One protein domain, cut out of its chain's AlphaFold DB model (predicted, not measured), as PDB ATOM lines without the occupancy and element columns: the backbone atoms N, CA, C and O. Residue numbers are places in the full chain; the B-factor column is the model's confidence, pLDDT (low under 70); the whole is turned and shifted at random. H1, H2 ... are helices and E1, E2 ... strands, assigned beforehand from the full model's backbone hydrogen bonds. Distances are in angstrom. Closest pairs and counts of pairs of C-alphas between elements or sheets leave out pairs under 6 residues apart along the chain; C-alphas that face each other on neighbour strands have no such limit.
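Overview. This is residues 87 to 167 of the 251 residues of an uncharacterized protein of Cohnella faecalis (UniProt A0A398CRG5). With little regular structure, this is mostly loops round two separate parallel strand pairs, E1 with E3 and E2 with E4, which form a triangle with the short helix H2. The 81 printed residues run H1 H2 E1 E2 E3 E4, mixed in class, with only 24 in named elements. The whole is compact, radius of gyration of the C-alphas 12.9 A, spanning 35 by 30 by 20 A.

Along the chain. E1 is residues 114 to 116, E3 135 to 137, E2 127 to 129 and E4 161 to 163. H2, residues 100 to 107, measures 10.4 A; H1, residues 87 to 90, begins at C-alpha 87 (45.074, -39.177, -36.037). C-alpha 163 is at (42.305, -56.953, -28.516).

Arrangement. E1 and E3 are parallel at 15 degrees, N 115 to O 135 2.8 A. E2 and E4 are parallel at 15 degrees, N 129 to O 162 2.8 A. E1 and E4 are apart. The closest C-alphas of H2 and E1, Met 106 and Ile 115, are 7.1 A apart; those of H2 and E2, Val 107 and Phe 129, 7.8 A. H1 and H2 only just touch, with 3 pairs of C-alphas within 8 A, the closest Phe 90 and Ala 102, 6.2 A. In H2 every O i to N i+4 pair is within hydrogen-bond range; H1 is too short for one.

Size, cuts and confidence. The printed part has no cut; E3 to E4 is a long link. No printed residue is under 70 in pLDDT.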
ATOM      1  N   PHE A  87      46.253 -39.268 -35.163       98.50
ATOM      2  CA  PHE A  87      45.074 -39.177 -36.037       98.50
ATOM      3  C   PHE A  87      45.086 -37.956 -36.973       98.50
ATOM      4  O   PHE A  87      44.595 -38.027 -38.099       98.50
ATOM      5  N   ARG A  88      45.732 -36.852 -36.579       97.81
ATOM      6  CA  ARG A  88      45.885 -35.669 -37.441       97.81
ATOM      7  C   ARG A  88      46.731 -35.945 -38.674       97.81
ATOM      8  O   ARG A  88      46.540 -35.286 -39.691       97.81
ATOM      9  N   ALA A  89      47.637 -36.927 -38.626       97.94
ATOM     10  CA  ALA A  89      48.407 -37.328 -39.802       97.94
ATOM     11  C   ALA A  89      47.501 -37.810 -40.946       97.94
ATOM     12  O   ALA A  89      47.928 -37.699 -42.094       97.94
ATOM     13  N   PHE A  90      46.278 -38.253 -40.617       98.50
ATOM     14  CA  PHE A  90      45.207 -38.714 -41.506       98.50
ATOM     15  C   PHE A  90      44.124 -37.651 -41.780       98.50
ATOM     16  O   PHE A  90      43.094 -37.958 -42.376       98.50
ATOM     17  N   GLY A  91      44.315 -36.406 -41.328       97.81
ATOM     18  CA  GLY A  91      43.332 -35.329 -41.508       97.81
ATOM     19  C   GLY A  91      42.133 -35.405 -40.561       97.81
ATOM     20  O   GLY A  91      41.120 -34.750 -40.792       97.81
ATOM     21  N   ILE A  92      42.220 -36.199 -39.489       98.12
ATOM     22  CA  ILE A  92      41.172 -36.284 -38.469       98.12
ATOM     23  C   ILE A  92      41.406 -35.190 -37.426       98.12
ATOM     24  O   ILE A  92      42.350 -35.259 -36.633       98.12
ATOM     25  N   PHE A  93      40.557 -34.161 -37.462       97.12
ATOM     26  CA  PHE A  93      40.628 -32.982 -36.584       97.12
ATOM     27  C   PHE A  93      39.433 -32.855 -35.629       97.12
ATOM     28  O   PHE A  93      39.379 -31.911 -34.841       97.12
ATOM     29  N   GLY A  94      38.503 -33.803 -35.703       97.19
ATOM     30  CA  GLY A  94      37.284 -33.877 -34.915       97.19
ATOM     31  C   GLY A  94      36.475 -35.122 -35.287       97.19
ATOM     32  O   GLY A  94      36.907 -35.949 -36.098       97.19
ATOM     33  N   ALA A  95      35.300 -35.255 -34.676       97.31
ATOM     34  CA  ALA A  95      34.434 -36.428 -34.793       97.31
ATOM     35  C   ALA A  95      33.467 -36.379 -35.997       97.31
ATOM     36  O   ALA A  95      32.525 -37.169 -36.083       97.31
ATOM     37  N   GLU A  96      33.667 -35.452 -36.935       95.19
ATOM     38  CA  GLU A  96      32.840 -35.292 -38.135       95.19
ATOM     39  C   GLU A  96      33.046 -36.452 -39.115       95.19
ATOM     40  O   GLU A  96      32.097 -36.896 -39.765       95.19
ATOM     41  N   ASN A  97      34.278 -36.965 -39.183       93.19
ATOM     42  CA  ASN A  97      34.669 -38.090 -40.021       93.19
ATOM     43  C   ASN A  97      35.059 -39.294 -39.161       93.19
ATOM     44  O   ASN A  97      35.604 -39.155 -38.066       93.19
ATOM     45  N   ALA A  98      34.782 -40.487 -39.678       97.44
ATOM     46  CA  ALA A  98      35.155 -41.734 -39.031       97.44
ATOM     47  C   ALA A  98      36.688 -41.905 -39.020       97.44
ATOM     48  O   ALA A  98      37.349 -41.712 -40.039       97.44
ATOM     49  N   ALA A  99      37.241 -42.274 -37.867       98.31
ATOM     50  CA  ALA A  99      38.674 -42.441 -37.632       98.31
ATOM     51  C   ALA A  99      39.138 -43.905 -37.768       98.31
ATOM     52  O   ALA A  99      40.300 -44.212 -37.509       98.31
ATOM     53  N   ASP A 100      38.240 -44.810 -38.164       98.56
ATOM     54  CA  ASP A 100      38.472 -46.255 -38.188       98.56
ATOM     55  C   ASP A 100      39.643 -46.663 -39.093       98.56
ATOM     56  O   ASP A 100      40.491 -47.445 -38.672       98.56
ATOM     57  N   ASP A 101      39.742 -46.102 -40.303       98.50
ATOM     58  CA  ASP A 101      40.825 -46.435 -41.242       98.50
ATOM     59  C   ASP A 101      42.188 -45.936 -40.742       98.50
ATOM     60  O   ASP A 101      43.207 -46.605 -40.917       98.50
ATOM     61  N   ALA A 102      42.204 -44.782 -40.066       98.62
ATOM     62  CA  ALA A 102      43.404 -44.245 -39.435       98.62
ATOM     63  C   ALA A 102      43.848 -45.116 -38.252       98.62
ATOM     64  O   ALA A 102      45.037 -45.411 -38.114       98.62
ATOM     65  N   LEU A 103      42.896 -45.558 -37.422       98.62
ATOM     66  CA  LEU A 103      43.171 -46.473 -36.319       98.62
ATOM     67  C   LEU A 103      43.735 -47.798 -36.845       98.62
ATOM     68  O   LEU A 103      44.797 -48.214 -36.392       98.62
ATOM     69  N   ASP A 104      43.088 -48.416 -37.835       98.31
ATOM     70  CA  ASP A 104      43.559 -49.660 -38.451       98.31
ATOM     71  C   ASP A 104      44.964 -49.514 -39.034       98.31
ATOM     72  O   ASP A 104      45.818 -50.377 -38.827       98.31
ATOM     73  N   ALA A 105      45.221 -48.422 -39.756       98.38
ATOM     74  CA  ALA A 105      46.524 -48.164 -40.351       98.38
ATOM     75  C   ALA A 105      47.628 -48.052 -39.292       98.38
ATOM     76  O   ALA A 105      48.708 -48.603 -39.488       98.38
ATOM     77  N   MET A 106      47.364 -47.365 -38.176       98.50
ATOM     78  CA  MET A 106      48.356 -47.176 -37.117       98.50
ATOM     79  C   MET A 106      48.526 -48.413 -36.226       98.50
ATOM     80  O   MET A 106      49.642 -48.705 -35.818       98.50
ATOM     81  N   VAL A 107      47.454 -49.155 -35.923       97.81
ATOM     82  CA  VAL A 107      47.539 -50.370 -35.087       97.81
ATOM     83  C   VAL A 107      48.271 -51.501 -35.816       97.81
ATOM     84  O   VAL A 107      48.975 -52.288 -35.178       97.81
ATOM     85  N   ASN A 108      48.117 -51.585 -37.140       95.94
ATOM     86  CA  ASN A 108      48.779 -52.598 -37.964       95.94
ATOM     87  C   ASN A 108      50.209 -52.218 -38.388       95.94
ATOM     88  O   ASN A 108      50.892 -53.042 -38.994       95.94
ATOM     89  N   ASP A 109      50.674 -51.007 -38.068       96.00
ATOM     90  CA  ASP A 109      52.078 -50.625 -38.211       96.00
ATOM     91  C   ASP A 109      52.858 -51.104 -36.980       96.00
ATOM     92  O   ASP A 109      52.691 -50.601 -35.868       96.00
ATOM     93  N   ASP A 110      53.714 -52.110 -37.161       94.69
ATOM     94  CA  ASP A 110      54.435 -52.742 -36.058       94.69
ATOM     95  C   ASP A 110      55.531 -51.861 -35.444       94.69
ATOM     96  O   ASP A 110      56.008 -52.159 -34.342       94.69
ATOM     97  N   THR A 111      55.889 -50.767 -36.116       96.12
ATOM     98  CA  THR A 111      56.848 -49.777 -35.630       96.12
ATOM     99  C   THR A 111      56.189 -48.707 -34.759       96.12
ATOM    100  O   THR A 111      56.890 -47.993 -34.040       96.12
ATOM    101  N   ILE A 112      54.854 -48.617 -34.765       98.25
ATOM    102  CA  ILE A 112      54.077 -47.763 -33.865       98.25
ATOM    103  C   ILE A 112      53.777 -48.531 -32.570       98.25
ATOM    104  O   ILE A 112      53.160 -49.600 -32.574       98.25
ATOM    105  N   TYR A 113      54.205 -47.971 -31.438       97.00
ATOM    106  CA  TYR A 113      53.918 -48.498 -30.099       97.00
ATOM    107  C   TYR A 113      52.917 -47.628 -29.329       97.00
ATOM    108  O   TYR A 113      52.408 -48.053 -28.293       97.00
ATOM    109  N   ARG A 114      52.615 -46.417 -29.812       98.38
ATOM    110  CA  ARG A 114      51.669 -45.495 -29.176       98.38
ATOM    111  C   ARG A 114      50.875 -44.721 -30.219       98.38
ATOM    112  O   ARG A 114      51.446 -44.211 -31.177       98.38
ATOM    113  N   ILE A 115      49.567 -44.616 -30.027       98.62
ATOM    114  CA  ILE A 115      48.661 -43.844 -30.881       98.62
ATOM    115  C   ILE A 115      48.017 -42.752 -30.046       98.62
ATOM    116  O   ILE A 115      47.437 -43.038 -29.000       98.62
ATOM    117  N   GLU A 116      48.079 -41.522 -30.546       98.25
ATOM    118  CA  GLU A 116      47.571 -40.349 -29.849       98.25
ATOM    119  C   GLU A 116      46.420 -39.665 -30.583       98.25
ATOM    120  O   GLU A 116      46.494 -39.388 -31.789       98.25
ATOM    121  N   ALA A 117      45.374 -39.315 -29.830       97.94
ATOM    122  CA  ALA A 117      44.340 -38.407 -30.312       97.94
ATOM    123  C   ALA A 117      44.709 -36.947 -30.044       97.94
ATOM    124  O   ALA A 117      45.309 -36.592 -29.028       97.94
ATOM    125  N   GLY A 118      44.329 -36.090 -30.987       96.44
ATOM    126  CA  GLY A 118      44.450 -34.640 -30.876       96.44
ATOM    127  C   GLY A 118      43.113 -33.907 -30.795       96.44
ATOM    128  O   GLY A 118      43.093 -32.691 -30.618       96.44
ATOM    129  N   SER A 119      42.023 -34.630 -30.984       97.62
ATOM    130  CA  SER A 119      40.657 -34.143 -31.073       97.62
ATOM    131  C   SER A 119      39.727 -35.289 -30.712       97.62
ATOM    132  O   SER A 119      40.163 -36.442 -30.640       97.62
ATOM    133  N   ASP A 120      38.444 -34.982 -30.567       98.56
ATOM    134  CA  ASP A 120      37.428 -36.020 -30.492       98.56
ATOM    135  C   ASP A 120      37.469 -36.910 -31.740       98.56
ATOM    136  O   ASP A 120      37.812 -36.461 -32.840       98.56
ATOM    137  N   LEU A 121      37.136 -38.181 -31.545       98.56
ATOM    138  CA  LEU A 121      37.166 -39.215 -32.570       98.56
ATOM    139  C   LEU A 121      35.778 -39.814 -32.745       98.56
ATOM    140  O   LEU A 121      34.995 -39.897 -31.800       98.56
ATOM    141  N   LYS A 122      35.506 -40.314 -33.945       98.50
ATOM    142  CA  LYS A 122      34.332 -41.136 -34.226       98.50
ATOM    143  C   LYS A 122      34.778 -42.503 -34.723       98.50
ATOM    144  O   LYS A 122      35.501 -42.570 -35.709       98.50
ATOM    145  N   LEU A 123      34.341 -43.571 -34.063       98.19
ATOM    146  CA  LEU A 123      34.563 -44.949 -34.505       98.19
ATOM    147  C   LEU A 123      33.221 -45.575 -34.870       98.19
ATOM    148  O   LEU A 123      32.326 -45.672 -34.029       98.19
ATOM    149  N   VAL A 124      33.073 -45.979 -36.131       97.50
ATOM    150  CA  VAL A 124      31.840 -46.594 -36.647       97.50
ATOM    151  C   VAL A 124      31.988 -48.090 -36.932       97.50
ATOM    152  O   VAL A 124      31.015 -48.732 -37.330       97.50
ATOM    153  N   ARG A 125      33.169 -48.672 -36.692       96.25
ATOM    154  CA  ARG A 125      33.428 -50.116 -36.783       96.25
ATOM    155  C   ARG A 125      33.774 -50.721 -35.423       96.25
ATOM    156  O   ARG A 125      34.244 -50.037 -34.512       96.25
ATOM    157  N   ARG A 126      33.538 -52.027 -35.284       94.38
ATOM    158  CA  ARG A 126      33.956 -52.829 -34.128       94.38
ATOM    159  C   ARG A 126      35.288 -53.480 -34.455       94.38
ATOM    160  O   ARG A 126      35.368 -54.490 -35.153       94.38
ATOM    161  N   HIS A 127      36.350 -52.880 -33.946       94.88
ATOM    162  CA  HIS A 127      37.715 -53.264 -34.262       94.88
ATOM    163  C   HIS A 127      38.131 -54.534 -33.539       94.88
ATOM    164  O   HIS A 127      37.880 -54.703 -32.344       94.88
ATOM    165  N   ARG A 128      38.815 -55.416 -34.268       92.06
ATOM    166  CA  ARG A 128      39.383 -56.660 -33.746       92.06
ATOM    167  C   ARG A 128      40.855 -56.718 -34.093       92.06
ATOM    168  O   ARG A 128      41.209 -56.912 -35.252       92.06
ATOM    169  N   PHE A 129      41.697 -56.596 -33.081       92.88
ATOM    170  CA  PHE A 129      43.141 -56.563 -33.234       92.88
ATOM    171  C   PHE A 129      43.794 -57.771 -32.576       92.88
ATOM    172  O   PHE A 129      43.384 -58.213 -31.504       92.88
ATOM    173  N   GLU A 130      44.848 -58.272 -33.213       89.38
ATOM    174  CA  GLU A 130      45.746 -59.301 -32.666       89.38
ATOM    175  C   GLU A 130      47.082 -58.702 -32.183       89.38
ATOM    176  O   GLU A 130      48.053 -59.410 -31.923       89.38
ATOM    177  N   ARG A 131      47.147 -57.368 -32.085       87.19
ATOM    178  CA  ARG A 131      48.356 -56.604 -31.771       87.19
ATOM    179  C   ARG A 131      48.619 -56.558 -30.264       87.19
ATOM    180  O   ARG A 131      47.713 -56.314 -29.472       87.19
ATOM    181  N   SER A 132      49.885 -56.704 -29.886       84.62
ATOM    182  CA  SER A 132      50.402 -56.461 -28.534       84.62
ATOM    183  C   SER A 132      51.398 -55.298 -28.524       84.62
ATOM    184  O   SER A 132      51.929 -54.932 -29.570       84.62
ATOM    185  N   GLY A 133      51.712 -54.770 -27.337       85.12
ATOM    186  CA  GLY A 133      52.749 -53.739 -27.182       85.12
ATOM    187  C   GLY A 133      52.349 -52.381 -27.757       85.12
ATOM    188  O   GLY A 133      53.209 -51.653 -28.241       85.12
ATOM    189  N   ILE A 134      51.052 -52.072 -27.729       93.75
ATOM    190  CA  ILE A 134      50.506 -50.813 -28.219       93.75
ATOM    191  C   ILE A 134      49.744 -50.085 -27.115       93.75
ATOM    192  O   ILE A 134      48.980 -50.693 -26.366       93.75
ATOM    193  N   GLU A 135      49.954 -48.779 -27.034       95.62
ATOM    194  CA  GLU A 135      49.190 -47.865 -26.198       95.62
ATOM    195  C   GLU A 135      48.247 -47.029 -27.067       95.62
ATOM    196  O   GLU A 135      48.664 -46.447 -28.069       95.62
ATOM    197  N   LEU A 136      46.977 -46.956 -26.674       97.06
ATOM    198  CA  LEU A 136      46.016 -46.013 -27.239       97.06
ATOM    199  C   LEU A 136      45.779 -44.910 -26.208       97.06
ATOM    200  O   LEU A 136      45.080 -45.136 -25.219       97.06
ATOM    201  N   ASP A 137      46.360 -43.734 -26.434       97.19
ATOM    202  CA  ASP A 137      46.169 -42.567 -25.578       97.19
ATOM    203  C   ASP A 137      45.331 -41.516 -26.305       97.19
ATOM    204  O   ASP A 137      45.797 -40.756 -27.155       97.19
ATOM    205  N   PHE A 138      44.048 -41.453 -25.968       96.50
ATOM    206  CA  PHE A 138      43.161 -40.458 -26.557       96.50
ATOM    207  C   PHE A 138      43.268 -39.079 -25.891       96.50
ATOM    208  O   PHE A 138      42.450 -38.219 -26.186       96.50
ATOM    209  N   ASN A 139      44.259 -38.832 -25.023       96.69
ATOM    210  CA  ASN A 139      44.570 -37.529 -24.423       96.69
ATOM    211  C   ASN A 139      43.359 -36.830 -23.765       96.69
ATOM    212  O   ASN A 139      43.276 -35.604 -23.716       96.69
ATOM    213  N   GLY A 140      42.396 -37.612 -23.266       96.94
ATOM    214  CA  GLY A 140      41.154 -37.107 -22.670       96.94
ATOM    215  C   GLY A 140      40.085 -36.632 -23.663       96.94
ATOM    216  O   GLY A 140      39.051 -36.135 -23.217       96.94
ATOM    217  N   PHE A 141      40.293 -36.791 -24.973       98.31
ATOM    218  CA  PHE A 141      39.277 -36.534 -25.995       98.31
ATOM    219  C   PHE A 141      38.195 -37.618 -26.013       98.31
ATOM    220  O   PHE A 141      38.429 -38.775 -25.650       98.31
ATOM    221  N   ALA A 142      36.990 -37.239 -26.442       98.00
ATOM    222  CA  ALA A 142      35.860 -38.150 -26.514       98.00
ATOM    223  C   ALA A 142      35.976 -39.092 -27.721       98.00
ATOM    224  O   ALA A 142      36.409 -38.701 -28.806       98.00
ATOM    225  N   VAL A 143      35.524 -40.334 -27.541       97.88
ATOM    226  CA  VAL A 143      35.338 -41.297 -28.633       97.88
ATOM    227  C   VAL A 143      33.847 -41.551 -28.806       97.88
ATOM    228  O   VAL A 143      33.212 -42.213 -27.982       97.88
ATOM    229  N   TYR A 144      33.292 -41.010 -29.883       98.06
ATOM    230  CA  TYR A 144      31.902 -41.185 -30.280       98.06
ATOM    231  C   TYR A 144      31.723 -42.475 -31.078       98.06
ATOM    232  O   TYR A 144      32.598 -42.885 -31.841       98.06
ATOM    233  N   THR A 145      30.559 -43.100 -30.920       96.94
ATOM    234  CA  THR A 145      30.199 -44.358 -31.601       96.94
ATOM    235  C   THR A 145      28.835 -44.281 -32.282       96.94
ATOM    236  O   THR A 145      28.237 -45.294 -32.640       96.94
ATOM    237  N   ASP A 146      28.317 -43.068 -32.488       95.06
ATOM    238  CA  ASP A 146      27.055 -42.848 -33.185       95.06
ATOM    239  C   ASP A 146      27.127 -43.379 -34.622       95.06
ATOM    240  O   ASP A 146      27.926 -42.917 -35.443       95.06
ATOM    241  N   GLY A 147      26.260 -44.343 -34.934       93.94
ATOM    242  CA  GLY A 147      26.263 -45.035 -36.221       93.94
ATOM    243  C   GLY A 147      27.259 -46.192 -36.315       93.94
ATOM    244  O   GLY A 147      27.533 -46.635 -37.428       93.94
ATOM    245  N   ILE A 148      27.792 -46.678 -35.186       95.19
ATOM    246  CA  ILE A 148      28.566 -47.920 -35.153       95.19
ATOM    247  C   ILE A 148      27.745 -49.090 -35.691       95.19
ATOM    248  O   ILE A 148      26.544 -49.201 -35.431       95.19
ATOM    249  N   GLU A 149      28.411 -49.972 -36.426       93.12
ATOM    250  CA  GLU A 149      27.809 -51.201 -36.923       93.12
ATOM    251  C   GLU A 149      27.130 -52.028 -35.814       93.12
ATOM    252  O   GLU A 149      27.569 -52.097 -34.652       93.12
ATOM    253  N   GLU A 150      26.027 -52.679 -36.185       90.88
ATOM    254  CA  GLU A 150      25.296 -53.543 -35.269       90.88
ATOM    255  C   GLU A 150      26.159 -54.734 -34.842       90.88
ATOM    256  O   GLU A 150      26.901 -55.324 -35.626       90.88
ATOM    257  N   ALA A 151      26.049 -55.095 -33.566       87.31
ATOM    258  CA  ALA A 151      26.639 -56.323 -33.065       87.31
ATOM    259  C   ALA A 151      25.961 -57.532 -33.727       87.31
ATOM    260  O   ALA A 151      24.733 -57.580 -33.834       87.31
ATOM    261  N   ALA A 152      26.745 -58.537 -34.114       85.44
ATOM    262  CA  ALA A 152      26.181 -59.804 -34.558       85.44
ATOM    263  C   ALA A 152      25.378 -60.465 -33.419       85.44
ATOM    264  O   ALA A 152      25.691 -60.325 -32.233       85.44
ATOM    265  N   SER A 153      24.329 -61.211 -33.779       85.88
ATOM    266  CA  SER A 153      23.528 -61.945 -32.794       85.88
ATOM    267  C   SER A 153      24.403 -62.931 -32.013       85.88
ATOM    268  O   SER A 153      25.175 -63.681 -32.608       85.88
ATOM    269  N   ASN A 154      24.249 -62.949 -30.685       77.94
ATOM    270  CA  ASN A 154      25.017 -63.793 -29.763       77.94
ATOM    271  C   ASN A 154      26.542 -63.604 -29.842       77.94
ATOM    272  O   ASN A 154      27.285 -64.556 -29.612       77.94
ATOM    273  N   ASP A 155      27.011 -62.390 -30.136       79.25
ATOM    274  CA  ASP A 155      28.433 -62.057 -30.088       79.25
ATOM    275  C   ASP A 155      28.790 -61.326 -28.776       79.25
ATOM    276  O   ASP A 155      28.663 -60.096 -28.696       79.25
ATOM    277  N   PRO A 156      29.243 -62.058 -27.733       71.12
ATOM    278  CA  PRO A 156      29.579 -61.483 -26.430       71.12
ATOM    279  C   PRO A 156      30.828 -60.590 -26.461       71.12
ATOM    280  O   PRO A 156      31.133 -59.949 -25.459       71.12
ATOM    281  N   PHE A 157      31.544 -60.526 -27.589       76.56
ATOM    282  CA  PHE A 157      32.765 -59.737 -27.763       76.56
ATOM    283  C   PHE A 157      32.570 -58.562 -28.726       76.56
ATOM    284  O   PHE A 157      33.532 -58.043 -29.294       76.56
ATOM    285  N   SER A 158      31.326 -58.104 -28.881       82.00
ATOM    286  CA  SER A 158      30.978 -56.900 -29.638       82.00
ATOM    287  C   SER A 158      31.358 -55.626 -28.873       82.00
ATOM    288  O   SER A 158      30.516 -54.780 -28.578       82.00
ATOM    289  N   ALA A 159      32.631 -55.484 -28.516       87.69
ATOM    290  CA  ALA A 159      33.196 -54.227 -28.044       87.69
ATOM    291  C   ALA A 159      33.462 -53.283 -29.232       87.69
ATOM    292  O   ALA A 159      33.407 -53.698 -30.389       87.69
ATOM    293  N   VAL A 160      33.735 -52.007 -28.948       92.62
ATOM    294  CA  VAL A 160      34.233 -51.056 -29.963       92.62
ATOM    295  C   VAL A 160      35.657 -51.434 -30.363       92.62
ATOM    296  O   VAL A 160      35.978 -51.465 -31.543       92.62
ATOM    297  N   LEU A 161      36.486 -51.764 -29.368       93.25
ATOM    298  CA  LEU A 161      37.852 -52.244 -29.532       93.25
ATOM    299  C   LEU A 161      37.982 -53.587 -28.815       93.25
ATOM    300  O   LEU A 161      37.762 -53.676 -27.607       93.25
ATOM    301  N   LEU A 162      38.346 -54.626 -29.557       90.94
ATOM    302  CA  LEU A 162      38.671 -55.944 -29.032       90.94
ATOM    303  C   LEU A 162      40.120 -56.273 -29.389       90.94
ATOM    304  O   LEU A 162      40.437 -56.497 -30.553       90.94
ATOM    305  N   PHE A 163      40.977 -56.365 -28.377       87.44
ATOM    306  CA  PHE A 163      42.305 -56.953 -28.516       87.44
ATOM    307  C   PHE A 163      42.234 -58.419 -28.099       87.44
ATOM    308  O   PHE A 163      41.754 -58.735 -27.009       87.44
ATOM    309  N   LYS A 164      42.695 -59.316 -28.966       84.50
ATOM    310  CA  LYS A 164      42.778 -60.750 -28.681       84.50
ATOM    311  C   LYS A 164      44.202 -61.254 -28.913       84.50
ATOM    312  O   LYS A 164      44.913 -60.751 -29.773       84.50
ATOM    313  N   GLY A 165      44.611 -62.255 -28.144       80.31
ATOM    314  CA  GLY A 165      45.873 -62.963 -28.353       80.31
ATOM    315  C   GLY A 165      45.688 -64.242 -29.167       80.31
ATOM    316  O   GLY A 165      44.563 -64.656 -29.459       80.31
ATOM    317  N   SER A 166      46.807 -64.886 -29.485       81.50
ATOM    318  CA  SER A 166      46.839 -66.297 -29.879       81.50
ATOM    319  C   SER A 166      47.303 -67.123 -28.685       81.50
ATOM    320  O   SER A 166      48.267 -66.732 -28.032       81.50
ATOM    321  N   GLU A 167      46.638 -68.247 -28.410       81.31
ATOM    322  CA  GLU A 167      47.078 -69.164 -27.353       81.31
ATOM    323  C   GLU A 167      48.471 -69.710 -27.706       81.31
ATOM    324  O   GLU A 167      48.683 -70.264 -28.789       81.31
TER     325      GLU A 167